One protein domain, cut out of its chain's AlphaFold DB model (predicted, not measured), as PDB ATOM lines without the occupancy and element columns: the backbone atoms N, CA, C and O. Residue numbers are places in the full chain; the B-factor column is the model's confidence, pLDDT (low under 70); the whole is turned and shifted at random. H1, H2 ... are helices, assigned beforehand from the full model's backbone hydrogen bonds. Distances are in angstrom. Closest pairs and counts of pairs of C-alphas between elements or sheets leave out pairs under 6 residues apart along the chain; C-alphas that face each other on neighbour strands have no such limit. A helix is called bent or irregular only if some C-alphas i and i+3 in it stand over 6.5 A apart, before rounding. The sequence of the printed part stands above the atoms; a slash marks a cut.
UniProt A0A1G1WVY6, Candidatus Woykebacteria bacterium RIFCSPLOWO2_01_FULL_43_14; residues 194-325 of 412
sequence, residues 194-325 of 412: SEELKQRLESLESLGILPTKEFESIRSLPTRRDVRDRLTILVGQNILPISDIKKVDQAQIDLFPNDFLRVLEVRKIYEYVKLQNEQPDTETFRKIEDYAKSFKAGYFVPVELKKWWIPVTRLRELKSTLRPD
ATOM      1  N   SER A 194     -10.709  32.413   8.173       92.50
ATOM      2  CA  SER A 194     -10.071  31.095   8.106       92.50
ATOM      3  C   SER A 194      -9.147  30.884   9.301       92.50
ATOM      4  O   SER A 194      -8.656  31.842   9.906       92.50
ATOM      5  N   GLU A 195      -8.886  29.622   9.630       90.25
ATOM      6  CA  GLU A 195      -8.031  29.287  10.767       90.25
ATOM      7  C   GLU A 195      -6.588  29.757  10.515       90.25
ATOM      8  O   GLU A 195      -5.980  30.395  11.374       90.25
ATOM      9  N   GLU A 196      -6.076  29.567   9.297       89.50
ATOM     10  CA  GLU A 196      -4.738  30.006   8.896       89.50
ATOM     11  C   GLU A 196      -4.597  31.534   8.925       89.50
ATOM     12  O   GLU A 196      -3.548  32.061   9.304       89.50
ATOM     13  N   LEU A 197      -5.641  32.276   8.530       94.81
ATOM     14  CA  LEU A 197      -5.623  33.735   8.628       94.81
ATOM     15  C   LEU A 197      -5.670  34.182  10.087       94.81
ATOM     16  O   LEU A 197      -4.929  35.085  10.461       94.81
ATOM     17  N   LYS A 198      -6.517  33.563  10.911       94.50
ATOM     18  CA  LYS A 198      -6.640  33.905  12.329       94.50
ATOM     19  C   LYS A 198      -5.302  33.744  13.051       94.50
ATOM     20  O   LYS A 198      -4.832  34.710  13.646       94.50
ATOM     21  N   GLN A 199      -4.651  32.590  12.908       92.50
ATOM     22  CA  GLN A 199      -3.322  32.334  13.480       92.50
ATOM     23  C   GLN A 199      -2.289  33.348  12.981       92.50
ATOM     24  O   GLN A 199      -1.471  33.865  13.744       92.50
ATOM     25  N   ARG A 200      -2.353  33.698  11.690       92.81
ATOM     26  CA  ARG A 200      -1.472  34.715  11.119       92.81
ATOM     27  C   ARG A 200      -1.700  36.096  11.741       92.81
ATOM     28  O   ARG A 200      -0.727  36.784  12.041       92.81
ATOM     29  N   LEU A 201      -2.949  36.513  11.925       94.19
ATOM     30  CA  LEU A 201      -3.275  37.803  12.531       94.19
ATOM     31  C   LEU A 201      -2.878  37.854  14.017       94.19
ATOM     32  O   LEU A 201      -2.340  38.869  14.448       94.19
ATOM     33  N   GLU A 202      -3.046  36.758  14.761       92.31
ATOM     34  CA  GLU A 202      -2.575  36.620  16.152       92.31
ATOM     35  C   GLU A 202      -1.040  36.722  16.239       92.31
ATOM     36  O   GLU A 202      -0.498  37.451  17.070       92.31
ATOM     37  N   SER A 203      -0.314  36.067  15.323       90.12
ATOM     38  CA  SER A 203       1.146  36.197  15.218       90.12
ATOM     39  C   SER A 203       1.561  37.648  14.947       90.12
ATOM     40  O   SER A 203       2.427  38.192  15.634       90.12
ATOM     41  N   LEU A 204       0.898  38.318  14.004       90.12
ATOM     42  CA  LEU A 204       1.161  39.718  13.666       90.12
ATOM     43  C   LEU A 204       0.854  40.692  14.806       90.12
ATOM     44  O   LEU A 204       1.573  41.683  14.976       90.12
ATOM     45  N   GLU A 205      -0.191  40.418  15.581       89.44
ATOM     46  CA  GLU A 205      -0.493  41.152  16.806       89.44
ATOM     47  C   GLU A 205       0.623  40.958  17.836       89.44
ATOM     48  O   GLU A 205       1.151  41.932  18.379       89.44
ATOM     49  N   SER A 206       1.060  39.713  18.041       86.94
ATOM     50  CA  SER A 206       2.144  39.402  18.972       86.94
ATOM     51  C   SER A 206       3.476  40.055  18.578       86.94
ATOM     52  O   SER A 206       4.250  40.411  19.463       86.94
ATOM     53  N   LEU A 207       3.709  40.287  17.276       84.38
ATOM     54  CA  LEU A 207       4.853  41.025  16.713       84.38
ATOM     55  C   LEU A 207       4.743  42.553  16.839       84.38
ATOM     56  O   LEU A 207       5.664  43.274  16.441       84.38
ATOM     57  N   GLY A 208       3.606  43.076  17.306       83.38
ATOM     58  CA  GLY A 208       3.320  44.512  17.293       83.38
ATOM     59  C   GLY A 208       3.227  45.107  15.883       83.38
ATOM     60  O   GLY A 208       3.323  46.325  15.729       83.38
ATOM     61  N   ILE A 209       3.066  44.268  14.852       87.75
ATOM     62  CA  ILE A 209       2.843  44.704  13.465       87.75
ATOM     63  C   ILE A 209       1.377  45.100  13.287       87.75
ATOM     64  O   ILE A 209       1.086  46.132  12.681       87.75
ATOM     65  N   LEU A 210       0.461  44.307  13.849       90.75
ATOM     66  CA  LEU A 210      -0.973  44.562  13.820       90.75
ATOM     67  C   LEU A 210      -1.450  45.057  15.198       90.75
ATOM     68  O   LEU A 210      -1.315  44.335  16.180       90.75
ATOM     69  N   PRO A 211      -2.011  46.271  15.326       90.06
ATOM     70  CA  PRO A 211      -2.545  46.733  16.607       90.06
ATOM     71  C   PRO A 211      -3.723  45.870  17.096       90.06
ATOM     72  O   PRO A 211      -4.597  45.542  16.299       90.06
ATOM     73  N   THR A 212      -3.849  45.620  18.404       91.12
ATOM     74  CA  THR A 212      -4.971  44.846  18.991       91.12
ATOM     75  C   THR A 212      -6.347  45.356  18.562       91.12
ATOM     76  O   THR A 212      -7.216  44.585  18.178       91.12
ATOM     77  N   LYS A 213      -6.550  46.682  18.546       92.81
ATOM     78  CA  LYS A 213      -7.818  47.276  18.083       92.81
ATOM     79  C   LYS A 213      -8.125  46.926  16.623       92.81
ATOM     80  O   LYS A 213      -9.284  46.756  16.262       92.81
ATOM     81  N   GLU A 214      -7.089  46.864  15.792       94.81
ATOM     82  CA  GLU A 214      -7.212  46.504  14.384       94.81
ATOM     83  C   GLU A 214      -7.547  45.016  14.233       94.81
ATOM     84  O   GLU A 214      -8.473  44.671  13.505       94.81
ATOM     85  N   PHE A 215      -6.860  44.151  14.983       94.69
ATOM     86  CA  PHE A 215      -7.143  42.718  15.036       94.69
ATOM     87  C   PHE A 215      -8.593  42.424  15.450       94.69
ATOM     88  O   PHE A 215      -9.310  41.730  14.727       94.69
ATOM     89  N   GLU A 216      -9.062  43.020  16.550       95.44
ATOM     90  CA  GLU A 216     -10.446  42.869  17.022       95.44
ATOM     91  C   GLU A 216     -11.463  43.408  16.007       95.44
ATOM     92  O   GLU A 216     -12.510  42.798  15.783       95.44
ATOM     93  N   SER A 217     -11.136  44.515  15.326       97.06
ATOM     94  CA  SER A 217     -11.976  45.034  14.247       97.06
ATOM     95  C   SER A 217     -12.122  44.017  13.122       97.06
ATOM     96  O   SER A 217     -13.251  43.790  12.701       97.06
ATOM     97  N   ILE A 218     -11.032  43.396  12.655       97.75
ATOM     98  CA  ILE A 218     -11.078  42.372  11.597       97.75
ATOM     99  C   ILE A 218     -11.873  41.152  12.063       97.75
ATOM    100  O   ILE A 218     -12.730  40.664  11.332       97.75
ATOM    101  N   ARG A 219     -11.628  40.682  13.291       96.19
ATOM    102  CA  ARG A 219     -12.286  39.508  13.881       96.19
ATOM    103  C   ARG A 219     -13.807  39.659  13.987       96.19
ATOM    104  O   ARG A 219     -14.521  38.663  13.930       96.19
ATOM    105  N   SER A 220     -14.284  40.890  14.161       97.06
ATOM    106  CA  SER A 220     -15.709  41.213  14.283       97.06
ATOM    107  C   SER A 220     -16.456  41.345  12.950       97.06
ATOM    108  O   SER A 220     -17.673  41.524  12.960       97.06
ATOM    109  N   LEU A 221     -15.756  41.279  11.809       98.25
ATOM    110  CA  LEU A 221     -16.375  41.471  10.497       98.25
ATOM    111  C   LEU A 221     -17.309  40.302  10.137       98.25
ATOM    112  O   LEU A 221     -16.952  39.142  10.362       98.25
ATOM    113  N   PRO A 222     -18.498  40.587   9.576       97.50
ATOM    114  CA  PRO A 222     -19.544  39.579   9.433       97.50
ATOM    115  C   PRO A 222     -19.359  38.660   8.222       97.50
ATOM    116  O   PRO A 222     -19.935  37.575   8.217       97.50
ATOM    117  N   THR A 223     -18.595  39.071   7.205       97.62
ATOM    118  CA  THR A 223     -18.455  38.333   5.936       97.62
ATOM    119  C   THR A 223     -16.998  38.196   5.507       97.62
ATOM    120  O   THR A 223     -16.157  39.038   5.843       97.62
ATOM    121  N   ARG A 224     -16.675  37.152   4.727       96.81
ATOM    122  CA  ARG A 224     -15.328  36.995   4.141       96.81
ATOM    123  C   ARG A 224     -14.947  38.164   3.247       96.81
ATOM    124  O   ARG A 224     -13.783  38.568   3.239       96.81
ATOM    125  N   ARG A 225     -15.924  38.727   2.533       96.19
ATOM    126  CA  ARG A 225     -15.729  39.919   1.705       96.19
ATOM    127  C   ARG A 225     -15.242  41.097   2.544       96.19
ATOM    128  O   ARG A 225     -14.218  41.683   2.209       96.19
ATOM    129  N   ASP A 226     -15.912  41.389   3.657       97.75
ATOM    130  CA  ASP A 226     -15.517  42.491   4.541       97.75
ATOM    131  C   ASP A 226     -14.098  42.286   5.087       97.75
ATOM    132  O   ASP A 226     -13.295  43.223   5.124       97.75
ATOM    133  N   VAL A 227     -13.762  41.046   5.472       98.25
ATOM    134  CA  VAL A 227     -12.403  40.678   5.898       98.25
ATOM    135  C   VAL A 227     -11.405  40.958   4.777       98.25
ATOM    136  O   VAL A 227     -10.422  41.665   5.003       98.25
ATOM    137  N   ARG A 228     -11.647  40.468   3.557       97.19
ATOM    138  CA  ARG A 228     -10.753  40.688   2.410       97.19
ATOM    139  C   ARG A 228     -10.581  42.169   2.088       97.19
ATOM    140  O   ARG A 228      -9.448  42.604   1.859       97.19
ATOM    141  N   ASP A 229     -11.660  42.942   2.098       97.06
ATOM    142  CA  ASP A 229     -11.633  44.381   1.839       97.06
ATOM    143  C   ASP A 229     -10.787  45.098   2.898       97.06
ATOM    144  O   ASP A 229      -9.905  45.900   2.570       97.06
ATOM    145  N   ARG A 230     -10.956  44.735   4.177       97.81
ATOM    146  CA  ARG A 230     -10.147  45.300   5.259       97.81
ATOM    147  C   ARG A 230      -8.670  44.940   5.131       97.81
ATOM    148  O   ARG A 230      -7.819  45.821   5.260       97.81
ATOM    149  N   LEU A 231      -8.345  43.683   4.830       97.38
ATOM    150  CA  LEU A 231      -6.957  43.265   4.616       97.38
ATOM    151  C   LEU A 231      -6.339  43.947   3.386       97.38
ATOM    152  O   LEU A 231      -5.160  44.290   3.409       97.38
ATOM    153  N   THR A 232      -7.125  44.209   2.340       96.44
ATOM    154  CA  THR A 232      -6.679  44.951   1.148       96.44
ATOM    155  C   THR A 232      -6.282  46.386   1.496       96.44
ATOM    156  O   THR A 232      -5.247  46.867   1.031       96.44
ATOM    157  N   ILE A 233      -7.030  47.048   2.385       96.75
ATOM    158  CA  ILE A 233      -6.653  48.367   2.920       96.75
ATOM    159  C   ILE A 233      -5.316  48.284   3.672       96.75
ATOM    160  O   ILE A 233      -4.440  49.120   3.450       96.75
ATOM    161  N   LEU A 234      -5.123  47.269   4.520       95.44
ATOM    162  CA  LEU A 234      -3.873  47.082   5.271       95.44
ATOM    163  C   LEU A 234      -2.676  46.771   4.364       95.44
ATOM    164  O   LEU A 234      -1.558  47.209   4.649       95.44
ATOM    165  N   VAL A 235      -2.900  46.077   3.247       93.94
ATOM    166  CA  VAL A 235      -1.888  45.908   2.198       93.94
ATOM    167  C   VAL A 235      -1.529  47.243   1.552       93.94
ATOM    168  O   VAL A 235      -0.347  47.558   1.423       93.94
ATOM    169  N   GLY A 236      -2.521  48.072   1.210       92.00
ATOM    170  CA  GLY A 236      -2.287  49.421   0.680       92.00
ATOM    171  C   GLY A 236      -1.513  50.332   1.643       92.00
ATOM    172  O   GLY A 236      -0.805  51.240   1.212       92.00
ATOM    173  N   GLN A 237      -1.592  50.058   2.946       90.81
ATOM    174  CA  GLN A 237      -0.848  50.751   4.001       90.81
ATOM    175  C   GLN A 237       0.541  50.143   4.281       90.81
ATOM    176  O   GLN A 237       1.240  50.627   5.169       90.81
ATOM    177  N   ASN A 238       0.960  49.113   3.534       88.19
ATOM    178  CA  ASN A 238       2.182  48.327   3.760       88.19
ATOM    179  C   ASN A 238       2.271  47.698   5.169       88.19
ATOM    180  O   ASN A 238       3.368  47.474   5.678       88.19
ATOM    181  N   ILE A 239       1.130  47.426   5.811       88.31
ATOM    182  CA  ILE A 239       1.073  46.721   7.102       88.31
ATOM    183  C   ILE A 239       1.090  45.213   6.868       88.31
ATOM    184  O   ILE A 239       1.803  44.482   7.551       88.31
ATOM    185  N   LEU A 240       0.309  44.762   5.884       92.00
ATOM    186  CA  LEU A 240       0.239  43.368   5.471       92.00
ATOM    187  C   LEU A 240       0.790  43.200   4.056       92.00
ATOM    188  O   LEU A 240       0.720  44.121   3.243       92.00
ATOM    189  N   PRO A 241       1.283  42.010   3.715       91.56
ATOM    190  CA  PRO A 241       1.543  41.642   2.339       91.56
ATOM    191  C   PRO A 241       0.345  40.985   1.669       91.56
ATOM    192  O   PRO A 241      -0.534  40.386   2.291       91.56
ATOM    193  N   ILE A 242       0.378  41.004   0.340       89.75
ATOM    194  CA  ILE A 242      -0.608  40.345  -0.520       89.75
ATOM    195  C   ILE A 242      -0.692  38.826  -0.248       89.75
ATOM    196  O   ILE A 242      -1.750  38.222  -0.440       89.75
ATOM    197  N   SER A 243       0.394  38.192   0.211       91.75
ATOM    198  CA  SER A 243       0.408  36.776   0.606       91.75
ATOM    199  C   SER A 243      -0.430  36.484   1.856       91.75
ATOM    200  O   SER A 243      -0.845  35.347   2.056       91.75
ATOM    201  N   ASP A 244      -0.687  37.472   2.715       93.69
ATOM    202  CA  ASP A 244      -1.507  37.268   3.913       93.69
ATOM    203  C   ASP A 244      -3.002  37.318   3.584       93.69
ATOM    204  O   ASP A 244      -3.747  36.477   4.082       93.69
ATOM    205  N   ILE A 245      -3.426  38.171   2.639       94.25
ATOM    206  CA  ILE A 245      -4.805  38.161   2.103       94.25
ATOM    207  C   ILE A 245      -5.161  36.786   1.535       94.25
ATOM    208  O   ILE A 245      -6.290  36.322   1.669       94.25
ATOM    209  N   LYS A 246      -4.191  36.112   0.908       94.62
ATOM    210  CA  LYS A 246      -4.404  34.807   0.279       94.62
ATOM    211  C   LYS A 246      -4.957  33.766   1.259       94.62
ATOM    212  O   LYS A 246      -5.727  32.907   0.852       94.62
ATOM    213  N   LYS A 247      -4.636  33.885   2.551       95.25
ATOM    214  CA  LYS A 247      -5.107  32.971   3.599       95.25
ATOM    215  C   LYS A 247      -6.623  33.029   3.825       95.25
ATOM    216  O   LYS A 247      -7.148  32.101   4.422       95.25
ATOM    217  N   VAL A 248      -7.339  34.043   3.321       96.19
ATOM    218  CA  VAL A 248      -8.821  34.077   3.314       96.19
ATOM    219  C   VAL A 248      -9.407  32.916   2.488       96.19
ATOM    220  O   VAL A 248     -10.507  32.441   2.779       96.19
ATOM    221  N   ASP A 249      -8.668  32.425   1.488       96.00
ATOM    222  CA  ASP A 249      -9.125  31.458   0.483       96.00
ATOM    223  C   ASP A 249      -9.150  30.007   1.028       96.00
ATOM    224  O   ASP A 249      -8.563  29.104   0.436       96.00
ATOM    225  N   GLN A 250      -9.832  29.757   2.156       94.38
ATOM    226  CA  GLN A 250      -9.885  28.436   2.817       94.38
ATOM    227  C   GLN A 250     -10.284  27.308   1.859       94.38
ATOM    228  O   GLN A 250      -9.683  26.243   1.883       94.38
ATOM    229  N   ALA A 251     -11.264  27.543   0.981       95.12
ATOM    230  CA  ALA A 251     -11.701  26.536   0.021       95.12
ATOM    231  C   ALA A 251     -10.551  26.050  -0.874       95.12
ATOM    232  O   ALA A 251     -10.484  24.875  -1.215       95.12
ATOM    233  N   GLN A 252      -9.605  26.922  -1.224       95.25
ATOM    234  CA  GLN A 252      -8.428  26.515  -1.982       95.25
ATOM    235  C   GLN A 252      -7.430  25.723  -1.137       95.25
ATOM    236  O   GLN A 252      -6.830  24.786  -1.654       95.25
ATOM    237  N   ILE A 253      -7.264  26.079   0.139       91.50
ATOM    238  CA  ILE A 253      -6.441  25.318   1.091       91.50
ATOM    239  C   ILE A 253      -6.995  23.895   1.219       91.50
ATOM    240  O   ILE A 253      -6.248  22.926   1.119       91.50
ATOM    241  N   ASP A 254      -8.311  23.774   1.374       89.75
ATOM    242  CA  ASP A 254      -8.979  22.498   1.618       89.75
ATOM    243  C   ASP A 254      -9.026  21.611   0.360       89.75
ATOM    244  O   ASP A 254      -8.861  20.394   0.448       89.75
ATOM    245  N   LEU A 255      -9.266  22.210  -0.814       90.25
ATOM    246  CA  LEU A 255      -9.544  21.483  -2.061       90.25
ATOM    247  C   LEU A 255      -8.342  21.363  -3.000       90.25
ATOM    248  O   LEU A 255      -8.295  20.430  -3.794       90.25
ATOM    249  N   PHE A 256      -7.403  22.309  -2.948       90.62
ATOM    250  CA  PHE A 256      -6.260  22.406  -3.863       90.62
ATOM    251  C   PHE A 256      -4.985  22.869  -3.125       90.62
ATOM    252  O   PHE A 256      -4.317  23.807  -3.582       90.62
ATOM    253  N   PRO A 257      -4.615  22.231  -1.993       86.75
ATOM    254  CA  PRO A 257      -3.567  22.721  -1.088       86.75
ATOM    255  C   PRO A 257      -2.238  22.980  -1.803       86.75
ATOM    256  O   PRO A 257      -1.574  23.986  -1.575       86.75
ATOM    257  N   ASN A 258      -1.885  22.096  -2.730       84.56
ATOM    258  CA  ASN A 258      -0.652  22.161  -3.499       84.56
ATOM    259  C   ASN A 258      -0.551  23.429  -4.353       84.56
ATOM    260  O   ASN A 258       0.441  24.152  -4.306       84.56
ATOM    261  N   ASP A 259      -1.585  23.720  -5.136       87.38
ATOM    262  CA  ASP A 259      -1.581  24.892  -6.006       87.38
ATOM    263  C   ASP A 259      -1.755  26.189  -5.230       87.38
ATOM    264  O   ASP A 259      -1.122  27.190  -5.567       87.38
ATOM    265  N   PHE A 260      -2.547  26.157  -4.155       91.75
ATOM    266  CA  PHE A 260      -2.630  27.258  -3.206       91.75
ATOM    267  C   PHE A 260      -1.245  27.636  -2.679       91.75
ATOM    268  O   PHE A 260      -0.851  28.802  -2.755       91.75
ATOM    269  N   LEU A 261      -0.488  26.651  -2.190       88.19
ATOM    270  CA  LEU A 261       0.846  26.863  -1.638       88.19
ATOM    271  C   LEU A 261       1.821  27.385  -2.693       88.19
ATOM    272  O   LEU A 261       2.548  28.335  -2.419       88.19
ATOM    273  N   ARG A 262       1.803  26.846  -3.916       87.38
ATOM    274  CA  ARG A 262       2.642  27.353  -5.016       87.38
ATOM    275  C   ARG A 262       2.382  28.830  -5.294       87.38
ATOM    276  O   ARG A 262       3.317  29.626  -5.342       87.38
ATOM    277  N   VAL A 263       1.113  29.219  -5.426       89.75
ATOM    278  CA  VAL A 263       0.738  30.625  -5.647       89.75
ATOM    279  C   VAL A 263       1.104  31.496  -4.440       89.75
ATOM    280  O   VAL A 263       1.560  32.630  -4.608       89.75
ATOM    281  N   LEU A 264       0.925  30.985  -3.220       92.31
ATOM    282  CA  LEU A 264       1.305  31.677  -1.991       92.31
ATOM    283  C   LEU A 264       2.818  31.929  -1.929       92.31
ATOM    284  O   LEU A 264       3.230  33.051  -1.630       92.31
ATOM    285  N   GLU A 265       3.637  30.926  -2.243       90.44
ATOM    286  CA  GLU A 265       5.095  31.053  -2.255       90.44
ATOM    287  C   GLU A 265       5.567  32.020  -3.336       90.44
ATOM    288  O   GLU A 265       6.404  32.870  -3.049       90.44
ATOM    289  N   VAL A 266       4.965  32.014  -4.530       88.12
ATOM    290  CA  VAL A 266       5.252  33.034  -5.553       88.12
ATOM    291  C   VAL A 266       5.015  34.451  -5.009       88.12
ATOM    292  O   VAL A 266       5.868  35.326  -5.160       88.12
ATOM    293  N   ARG A 267       3.896  34.689  -4.306       91.31
ATOM    294  CA  ARG A 267       3.605  35.995  -3.675       91.31
ATOM    295  C   ARG A 267       4.642  36.359  -2.608       91.31
ATOM    296  O   ARG A 267       5.071  37.510  -2.559       91.31
ATOM    297  N   LYS A 268       5.057  35.392  -1.784       92.69
ATOM    298  CA  LYS A 268       6.110  35.579  -0.774       92.69
ATOM    299  C   LYS A 268       7.465  35.890  -1.411       92.69
ATOM    300  O   LYS A 268       8.195  36.718  -0.875       92.69
ATOM    301  N   ILE A 269       7.794  35.295  -2.561       88.38
ATOM    302  CA  ILE A 269       9.022  35.626  -3.295       88.38
ATOM    303  C   ILE A 269       8.974  37.077  -3.779       88.38
ATOM    304  O   ILE A 269       9.908  37.829  -3.518       88.38
ATOM    305  N   TYR A 270       7.889  37.515  -4.424       86.56
ATOM    306  CA  TYR A 270       7.771  38.915  -4.855       86.56
ATOM    307  C   TYR A 270       7.885  39.900  -3.686       86.56
ATOM    308  O   TYR A 270       8.550  40.932  -3.798       86.56
ATOM    309  N   GLU A 271       7.277  39.566  -2.547       90.50
ATOM    310  CA  GLU A 271       7.421  40.334  -1.314       90.50
ATOM    311  C   GLU A 271       8.883  40.383  -0.846       90.50
ATOM    312  O   GLU A 271       9.408  41.462  -0.571       90.50
ATOM    313  N   TYR A 272       9.560  39.233  -0.810       89.88
ATOM    314  CA  TYR A 272      10.961  39.120  -0.414       89.88
ATOM    315  C   TYR A 272      11.862  40.026  -1.256       89.88
ATOM    316  O   TYR A 272      12.670  40.771  -0.704       89.88
ATOM    317  N   VAL A 273      11.674  40.028  -2.577       85.50
ATOM    318  CA  VAL A 273      12.427  40.880  -3.512       85.50
ATOM    319  C   VAL A 273      12.207  42.351  -3.238       85.50
ATOM    320  O   VAL A 273      13.162  43.124  -3.189       85.50
ATOM    321  N   LYS A 274      10.946  42.752  -3.058       87.81
ATOM    322  CA  LYS A 274      10.614  44.135  -2.727       87.81
ATOM    323  C   LYS A 274      11.348  44.560  -1.451       87.81
ATOM    324  O   LYS A 274      12.051  45.562  -1.458       87.81
ATOM    325  N   LEU A 275      11.250  43.755  -0.393       90.06
ATOM    326  CA  LEU A 275      11.845  44.060   0.910       90.06
ATOM    327  C   LEU A 275      13.378  44.017   0.909       90.06
ATOM    328  O   LEU A 275      14.009  44.778   1.637       90.06
ATOM    329  N   GLN A 276      14.002  43.172   0.085       87.25
ATOM    330  CA  GLN A 276      15.457  43.181  -0.077       87.25
ATOM    331  C   GLN A 276      15.976  44.518  -0.616       87.25
ATOM    332  O   GLN A 276      17.050  44.950  -0.205       87.25
ATOM    333  N   ASN A 277      15.205  45.172  -1.487       84.88
ATOM    334  CA  ASN A 277      15.537  46.484  -2.041       84.88
ATOM    335  C   ASN A 277      15.170  47.647  -1.096       84.88
ATOM    336  O   ASN A 277      15.600  48.778  -1.314       84.88
ATOM    337  N   GLU A 278      14.401  47.379  -0.039       87.31
ATOM    338  CA  GLU A 278      13.914  48.352   0.941       87.31
ATOM    339  C   GLU A 278      14.539  48.082   2.323       87.31
ATOM    340  O   GLU A 278      13.840  47.786   3.294       87.31
ATOM    341  N   GLN A 279      15.870  48.174   2.429       87.12
ATOM    342  CA  GLN A 279      16.576  47.997   3.705       87.12
ATOM    343  C   GLN A 279      17.016  49.325   4.336       87.12
ATOM    344  O   GLN A 279      17.406  50.253   3.621       87.12
ATOM    345  N   PRO A 280      16.973  49.431   5.679       93.06
ATOM    346  CA  PRO A 280      17.542  50.569   6.387       93.06
ATOM    347  C   PRO A 280      19.074  50.601   6.279       93.06
ATOM    348  O   PRO A 280      19.717  49.609   5.939       93.06
ATOM    349  N   ASP A 281      19.671  51.737   6.645       94.00
ATOM    350  CA  ASP A 281      21.113  51.824   6.862       94.00
ATOM    351  C   ASP A 281      21.572  50.903   8.014       94.00
ATOM    352  O   ASP A 281      20.783  50.465   8.859       94.00
ATOM    353  N   THR A 282      22.874  50.617   8.066       93.88
ATOM    354  CA  THR A 282      23.464  49.676   9.031       93.88
ATOM    355  C   THR A 282      23.234  50.075  10.491       93.88
ATOM    356  O   THR A 282      23.100  49.198  11.345       93.88
ATOM    357  N   GLU A 283      23.194  51.371  10.811       94.69
ATOM    358  CA  GLU A 283      22.976  51.827  12.185       94.69
ATOM    359  C   GLU A 283      21.526  51.583  12.603       94.69
ATOM    360  O   GLU A 283      21.264  50.992  13.653       94.69
ATOM    361  N   THR A 284      20.580  51.982  11.753       93.56
ATOM    362  CA  THR A 284      19.153  51.748  11.970       93.56
ATOM    363  C   THR A 284      18.844  50.253  12.061       93.56
ATOM    364  O   THR A 284      18.089  49.838  12.941       93.56
ATOM    365  N   PHE A 285      19.472  49.423  11.223       92.94
ATOM    366  CA  PHE A 285      19.331  47.969  11.288       92.94
ATOM    367  C   PHE A 285      19.754  47.406  12.654       92.94
ATOM    368  O   PHE A 285      18.983  46.677  13.274       92.94
ATOM    369  N   ARG A 286      20.919  47.811  13.179       93.19
ATOM    370  CA  ARG A 286      21.379  47.383  14.515       93.19
ATOM    371  C   ARG A 286      20.413  47.794  15.623       93.19
ATOM    372  O   ARG A 286      20.109  46.983  16.490       93.19
ATOM    373  N   LYS A 287      19.871  49.018  15.570       94.44
ATOM    374  CA  LYS A 287      18.866  49.477  16.547       94.44
ATOM    375  C   LYS A 287      17.610  48.604  16.523       94.44
ATOM    376  O   LYS A 287      17.061  48.300  17.578       94.44
ATOM    377  N   ILE A 288      17.169  48.180  15.337       93.19
ATOM    378  CA  ILE A 288      16.036  47.257  15.189       93.19
ATOM    379  C   ILE A 288      16.370  45.888  15.782       93.19
ATOM    380  O   ILE A 288      15.533  45.316  16.477       93.19
ATOM    381  N   GLU A 289      17.571  45.359  15.533       90.56
ATOM    382  CA  GLU A 289      18.002  44.075  16.097       90.56
ATOM    383  C   GLU A 289      18.083  44.104  17.622       90.56
ATOM    384  O   GLU A 289      17.602  43.185  18.282       90.56
ATOM    385  N   ASP A 290      18.649  45.165  18.191       92.06
ATOM    386  CA  ASP A 290      18.749  45.316  19.639       92.06
ATOM    387  C   ASP A 290      17.374  45.496  20.282       92.06
ATOM    388  O   ASP A 290      17.081  44.861  21.298       92.06
ATOM    389  N   TYR A 291      16.489  46.275  19.655       91.50
ATOM    390  CA  TYR A 291      15.109  46.397  20.111       91.50
ATOM    391  C   TYR A 291      14.375  45.049  20.056       91.50
ATOM    392  O   TYR A 291      13.754  44.660  21.046       91.50
ATOM    393  N   ALA A 292      14.514  44.292  18.959       89.00
ATOM    394  CA  ALA A 292      13.859  42.995  18.772       89.00
ATOM    395  C   ALA A 292      14.197  41.976  19.874       89.00
ATOM    396  O   ALA A 292      13.319  41.218  20.274       89.00
ATOM    397  N   LYS A 293      15.424  41.992  20.419       89.19
ATOM    398  CA  LYS A 293      15.835  41.117  21.541       89.19
ATOM    399  C   LYS A 293      15.054  41.376  22.833       89.19
ATOM    400  O   LYS A 293      14.959  40.498  23.682       89.19
ATOM    401  N   SER A 294      14.545  42.594  23.001       87.62
ATOM    402  CA  SER A 294      13.835  43.041  24.207       87.62
ATOM    403  C   SER A 294      12.336  43.265  23.991       87.62
ATOM    404  O   SER A 294      11.620  43.600  24.939       87.62
ATOM    405  N   PHE A 295      11.863  43.096  22.753       86.75
ATOM    406  CA  PHE A 295      10.477  43.322  22.384       86.75
ATOM    407  C   PHE A 295       9.551  42.326  23.088       86.75
ATOM    408  O   PHE A 295       9.863  41.145  23.240       86.75
ATOM    409  N   LYS A 296       8.386  42.814  23.512       82.12
ATOM    410  CA  LYS A 296       7.329  42.012  24.126       82.12
ATOM    411  C   LYS A 296       6.013  42.324  23.430       82.12
ATOM    412  O   LYS A 296       5.748  43.484  23.111       82.12
ATOM    413  N   ALA A 297       5.181  41.305  23.239       75.38
ATOM    414  CA  ALA A 297       3.863  41.465  22.638       75.38
ATOM    415  C   ALA A 297       3.066  42.583  23.338       75.38
ATOM    416  O   ALA A 297       3.070  42.693  24.568       75.38
ATOM    417  N   GLY A 298       2.427  43.443  22.544       69.56
ATOM    418  CA  GLY A 298       1.678  44.610  23.025       69.56
ATOM    419  C   GLY A 298       2.509  45.865  23.329       69.56
ATOM    420  O   GLY A 298       1.930  46.902  23.650       69.56
ATOM    421  N   TYR A 299       3.842  45.824  23.217       77.56
ATOM    422  CA  TYR A 299       4.680  47.013  23.405       77.56
ATOM    423  C   TYR A 299       4.678  47.901  22.156       77.56
ATOM    424  O   TYR A 299       4.578  47.434  21.023       77.56
ATOM    425  N   PHE A 300       4.814  49.212  22.364       79.19
ATOM    426  CA  PHE A 300       4.906  50.177  21.274       79.19
ATOM    427  C   PHE A 300       6.292  50.142  20.625       79.19
ATOM    428  O   PHE A 300       7.308  50.273  21.312       79.19
ATOM    429  N   VAL A 301       6.315  50.032  19.297       86.25
ATOM    430  CA  VAL A 301       7.528  50.177  18.486       86.25
ATOM    431  C   VAL A 301       7.941  51.652  18.458       86.25
ATOM    432  O   VAL A 301       7.139  52.469  17.997       86.25
ATOM    433  N   PRO A 302       9.165  52.014  18.893       89.44
ATOM    434  CA  PRO A 302       9.640  53.395  18.894       89.44
ATOM    435  C   PRO A 302       9.449  54.082  17.538       89.44
ATOM    436  O   PRO A 302       9.591  53.454  16.485       89.44
ATOM    437  N   VAL A 303       9.125  55.378  17.551       87.31
ATOM    438  CA  VAL A 303       8.745  56.135  16.341       87.31
ATOM    439  C   VAL A 303       9.851  56.086  15.284       87.31
ATOM    440  O   VAL A 303       9.571  55.913  14.100       87.31
ATOM    441  N   GLU A 304      11.103  56.171  15.722       89.81
ATOM    442  CA  GLU A 304      12.306  56.099  14.900       89.81
ATOM    443  C   GLU A 304      12.519  54.724  14.247       89.81
ATOM    444  O   GLU A 304      13.086  54.644  13.159       89.81
ATOM    445  N   LEU A 305      12.020  53.645  14.863       91.75
ATOM    446  CA  LEU A 305      12.115  52.283  14.328       91.75
ATOM    447  C   LEU A 305      10.880  51.891  13.521       91.75
ATOM    448  O   LEU A 305      10.962  51.016  12.663       91.75
ATOM    449  N   LYS A 306       9.739  52.549  13.752       87.38
ATOM    450  CA  LYS A 306       8.434  52.172  13.200       87.38
ATOM    451  C   LYS A 306       8.433  52.023  11.678       87.38
ATOM    452  O   LYS A 306       7.826  51.087  11.169       87.38
ATOM    453  N   LYS A 307       9.137  52.908  10.961       90.56
ATOM    454  CA  LYS A 307       9.261  52.848   9.491       90.56
ATOM    455  C   LYS A 307       9.849  51.516   9.011       90.56
ATOM    456  O   LYS A 307       9.443  51.011   7.972       90.56
ATOM    457  N   TRP A 308      10.808  50.976   9.753       92.88
ATOM    458  CA  TRP A 308      11.634  49.847   9.330       92.88
ATOM    459  C   TRP A 308      11.340  48.555  10.092       92.88
ATOM    460  O   TRP A 308      11.723  47.483   9.632       92.88
ATOM    461  N   TRP A 309      10.618  48.635  11.213       91.62
ATOM    462  CA  TRP A 309      10.223  47.482  12.017       91.62
ATOM    463  C   TRP A 309       9.485  46.432  11.192       91.62
ATOM    464  O   TRP A 309       9.884  45.268  11.205       91.62
ATOM    465  N   ILE A 310       8.456  46.844  10.441       90.38
ATOM    466  CA  ILE A 310       7.654  45.930   9.620       90.38
ATOM    467  C   ILE A 310       8.512  45.327   8.492       90.38
ATOM    468  O   ILE A 310       8.653  44.104   8.492       90.38
ATOM    469  N   PRO A 311       9.161  46.108   7.594       91.62
ATOM    470  CA  PRO A 311      10.003  45.550   6.531       91.62
ATOM    471  C   PRO A 311      11.088  44.587   7.023       91.62
ATOM    472  O   PRO A 311      11.247  43.505   6.466       91.62
ATOM    473  N   VAL A 312      11.816  44.941   8.089       92.12
ATOM    474  CA  VAL A 312      12.925  44.120   8.604       92.12
ATOM    475  C   VAL A 312      12.417  42.845   9.270       92.12
ATOM    476  O   VAL A 312      12.943  41.761   9.005       92.12
ATOM    477  N   THR A 313      11.382  42.946  10.108       90.25
ATOM    478  CA  THR A 313      10.774  41.774  10.759       90.25
ATOM    479  C   THR A 313      10.197  40.826   9.718       90.25
ATOM    480  O   THR A 313      10.380  39.611   9.807       90.25
ATOM    481  N   ARG A 314       9.570  41.383   8.681       89.94
ATOM    482  CA  ARG A 314       8.967  40.617   7.602       89.94
ATOM    483  C   ARG A 314      10.001  39.969   6.688       89.94
ATOM    484  O   ARG A 314       9.865  38.798   6.357       89.94
ATOM    485  N   LEU A 315      11.081  40.669   6.351       89.88
ATOM    486  CA  LEU A 315      12.194  40.087   5.604       89.88
ATOM    487  C   LEU A 315      12.833  38.920   6.372       89.88
ATOM    488  O   LEU A 315      13.173  37.907   5.765       89.88
ATOM    489  N   ARG A 316      12.963  39.031   7.701       87.50
ATOM    490  CA  ARG A 316      13.444  37.935   8.559       87.50
ATOM    491  C   ARG A 316      12.503  36.730   8.514       87.50
ATOM    492  O   ARG A 316      12.977  35.618   8.301       87.50
ATOM    493  N   GLU A 317      11.198  36.966   8.647       86.75
ATOM    494  CA  GLU A 317      10.175  35.921   8.528       86.75
ATOM    495  C   GLU A 317      10.209  35.238   7.160       86.75
ATOM    496  O   GLU A 317      10.092  34.022   7.065       86.75
ATOM    497  N   LEU A 318      10.383  35.992   6.076       88.38
ATOM    498  CA  LEU A 318      10.478  35.399   4.746       88.38
ATOM    499  C   LEU A 318      11.760  34.573   4.609       88.38
ATOM    500  O   LEU A 318      11.693  33.450   4.131       88.38
ATOM    501  N   LYS A 319      12.917  35.047   5.091       84.69
ATOM    502  CA  LYS A 319      14.153  34.237   5.076       84.69
ATOM    503  C   LYS A 319      13.963  32.895   5.787       84.69
ATOM    504  O   LYS A 319      14.418  31.866   5.281       84.69
ATOM    505  N   SER A 320      13.276  32.892   6.929       80.25
ATOM    506  CA  SER A 320      12.999  31.656   7.653       80.25
ATOM    507  C   SER A 320      11.949  30.811   6.943       80.25
ATOM    508  O   SER A 320      12.230  29.646   6.733       80.25
ATOM    509  N   THR A 321      10.820  31.360   6.494       83.19
ATOM    510  CA  THR A 321       9.644  30.578   6.053       83.19
ATOM    511  C   THR A 321       9.503  30.367   4.545       83.19
ATOM    512  O   THR A 321       8.621  29.620   4.121       83.19
ATOM    513  N   LEU A 322      10.276  31.052   3.698       86.12
ATOM    514  CA  LEU A 322      10.141  30.944   2.242       86.12
ATOM    515  C   LEU A 322      10.498  29.533   1.765       86.12
ATOM    516  O   LEU A 322      11.519  28.963   2.170       86.12
ATOM    517  N   ARG A 323       9.661  29.000   0.877       84.56
ATOM    518  CA  ARG A 323       9.808  27.681   0.257       84.56
ATOM    519  C   ARG A 323       9.953  27.824  -1.261       84.56
ATOM    520  O   ARG A 323       9.035  27.493  -2.013       84.56
ATOM    521  N   PRO A 324      11.098  28.357  -1.726       84.31
ATOM    522  CA  PRO A 324      11.349  28.571  -3.150       84.31
ATOM    523  C   PRO A 324      11.380  27.258  -3.940       84.31
ATOM    524  O   PRO A 324      11.083  27.259  -5.127       84.31
ATOM    525  N   ASP A 325      11.651  26.133  -3.274       80.44
ATOM    526  CA  ASP A 325      11.547  24.784  -3.832       80.44
ATOM    527  C   ASP A 325      10.138  24.425  -4.327       80.44
ATOM    528  O   ASP A 325       9.998  23.566  -5.193       80.44
TER     529      ASP A 325
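Overview. This is residues 194 to 325 of the 412 residues of a protein of Candidatus Woykebacteria bacterium RIFCSPLOWO2_01_FULL_43_14 (UniProt A0A1G1WVY6). A long helix, H6, makes one long side of the model, and two groups of helices pack on it: H1 to H4, two short helical hairpins set in a four-sided group with H4 next to H6, and H8 with H7 across it, where H8 meets the later part of H6. H5 makes a corner at the start of H6. The printed part has 132 residues with eight named helices, H1 to H8 in chain order, and no named strand: the class is all helix. It is compact, with a radius of gyration of the C-alphas of 15.3 A and spans of 46 by 36 by 23 A.

Along the chain. Find C-alpha 257 at (-3.567, 22.721, -1.088); from there H6, residues 257 to 277, runs 30.5 A to C-alpha 277 at (15.537, 46.484, -2.041). Before it come H1, residues 195 to 206, 16.5 A long, H2, residues 212 to 219, H3, residues 224 to 236, 18.3 A long, H4, residues 242 to 248, and H5, residues 250 to 255. After it come H7, residues 282 to 294, 19.2 A long, and H8, residues 303 to 321, 27.6 A long, which ends at C-alpha 321 at (9.644, 30.578, 6.053). H8 is irregular, with C-alphas 307 and 310 7.1 A apart, and has a kink of 35 degrees near residue 310.

Arrangement. Start at H6, which with residues 264 to 268 touches H4 at a shallow tilt of 28 degrees, opposite ways; their closest C-alphas, of Ser 243 and Arg 267, are 5.4 A apart. H3 and H4 form a hairpin at 12 degrees, closest at the C-alphas of Leu 231 and Ile 245, 6.1 A. H1, with residues 196 to 200, touches H4 at a steep tilt of 50 degrees, closest at the C-alphas of Leu 197 and Lys 247, 5.1 A. H1 and H2 form a hairpin at 9 degrees, closest at the C-alphas of Glu 205 and Thr 212, 6.2 A. H2 and H3 are close but not clearly touching. H5 and H6 only just touch, with 3 pairs of C-alphas within 8 A, and only at the corner; the closest C-alphas are those of Gln 252 and Phe 260, 6.0 A. Farther along H6, residues 268 to 276 touch residues 311 to 318 of H8 at a steep tilt of 43 degrees, closest at the C-alphas of Leu 275 and Pro 311, 6.1 A. H7 touches H8 about perpendicular, at 78 degrees, closest at the C-alphas of Ile 288 and Leu 305, 6.4 A. The helix packing is part aligned, part crossed: 3 of 6 touching pairs with a tilt are at a shallow one. H6 and H7 are apart. Every O i to N i+4 pair is within hydrogen-bond range in H1, H2, H3, H5 and H6; H7 has 8 of 9, H8 11 of 15, and H4 1 of 3, with 2 of 4 O i to N i+3 pairs.

Size, cuts and confidence. The two C-alphas farthest apart, of Leu 255 and Glu 283, are 46.7 A apart. The printed part has no cut and no long link; residues 254 to 259, of which 257 to 259 belong to H6, stand free. The mean pLDDT of the printed part is 90.6, and residue 298 is the one under 70.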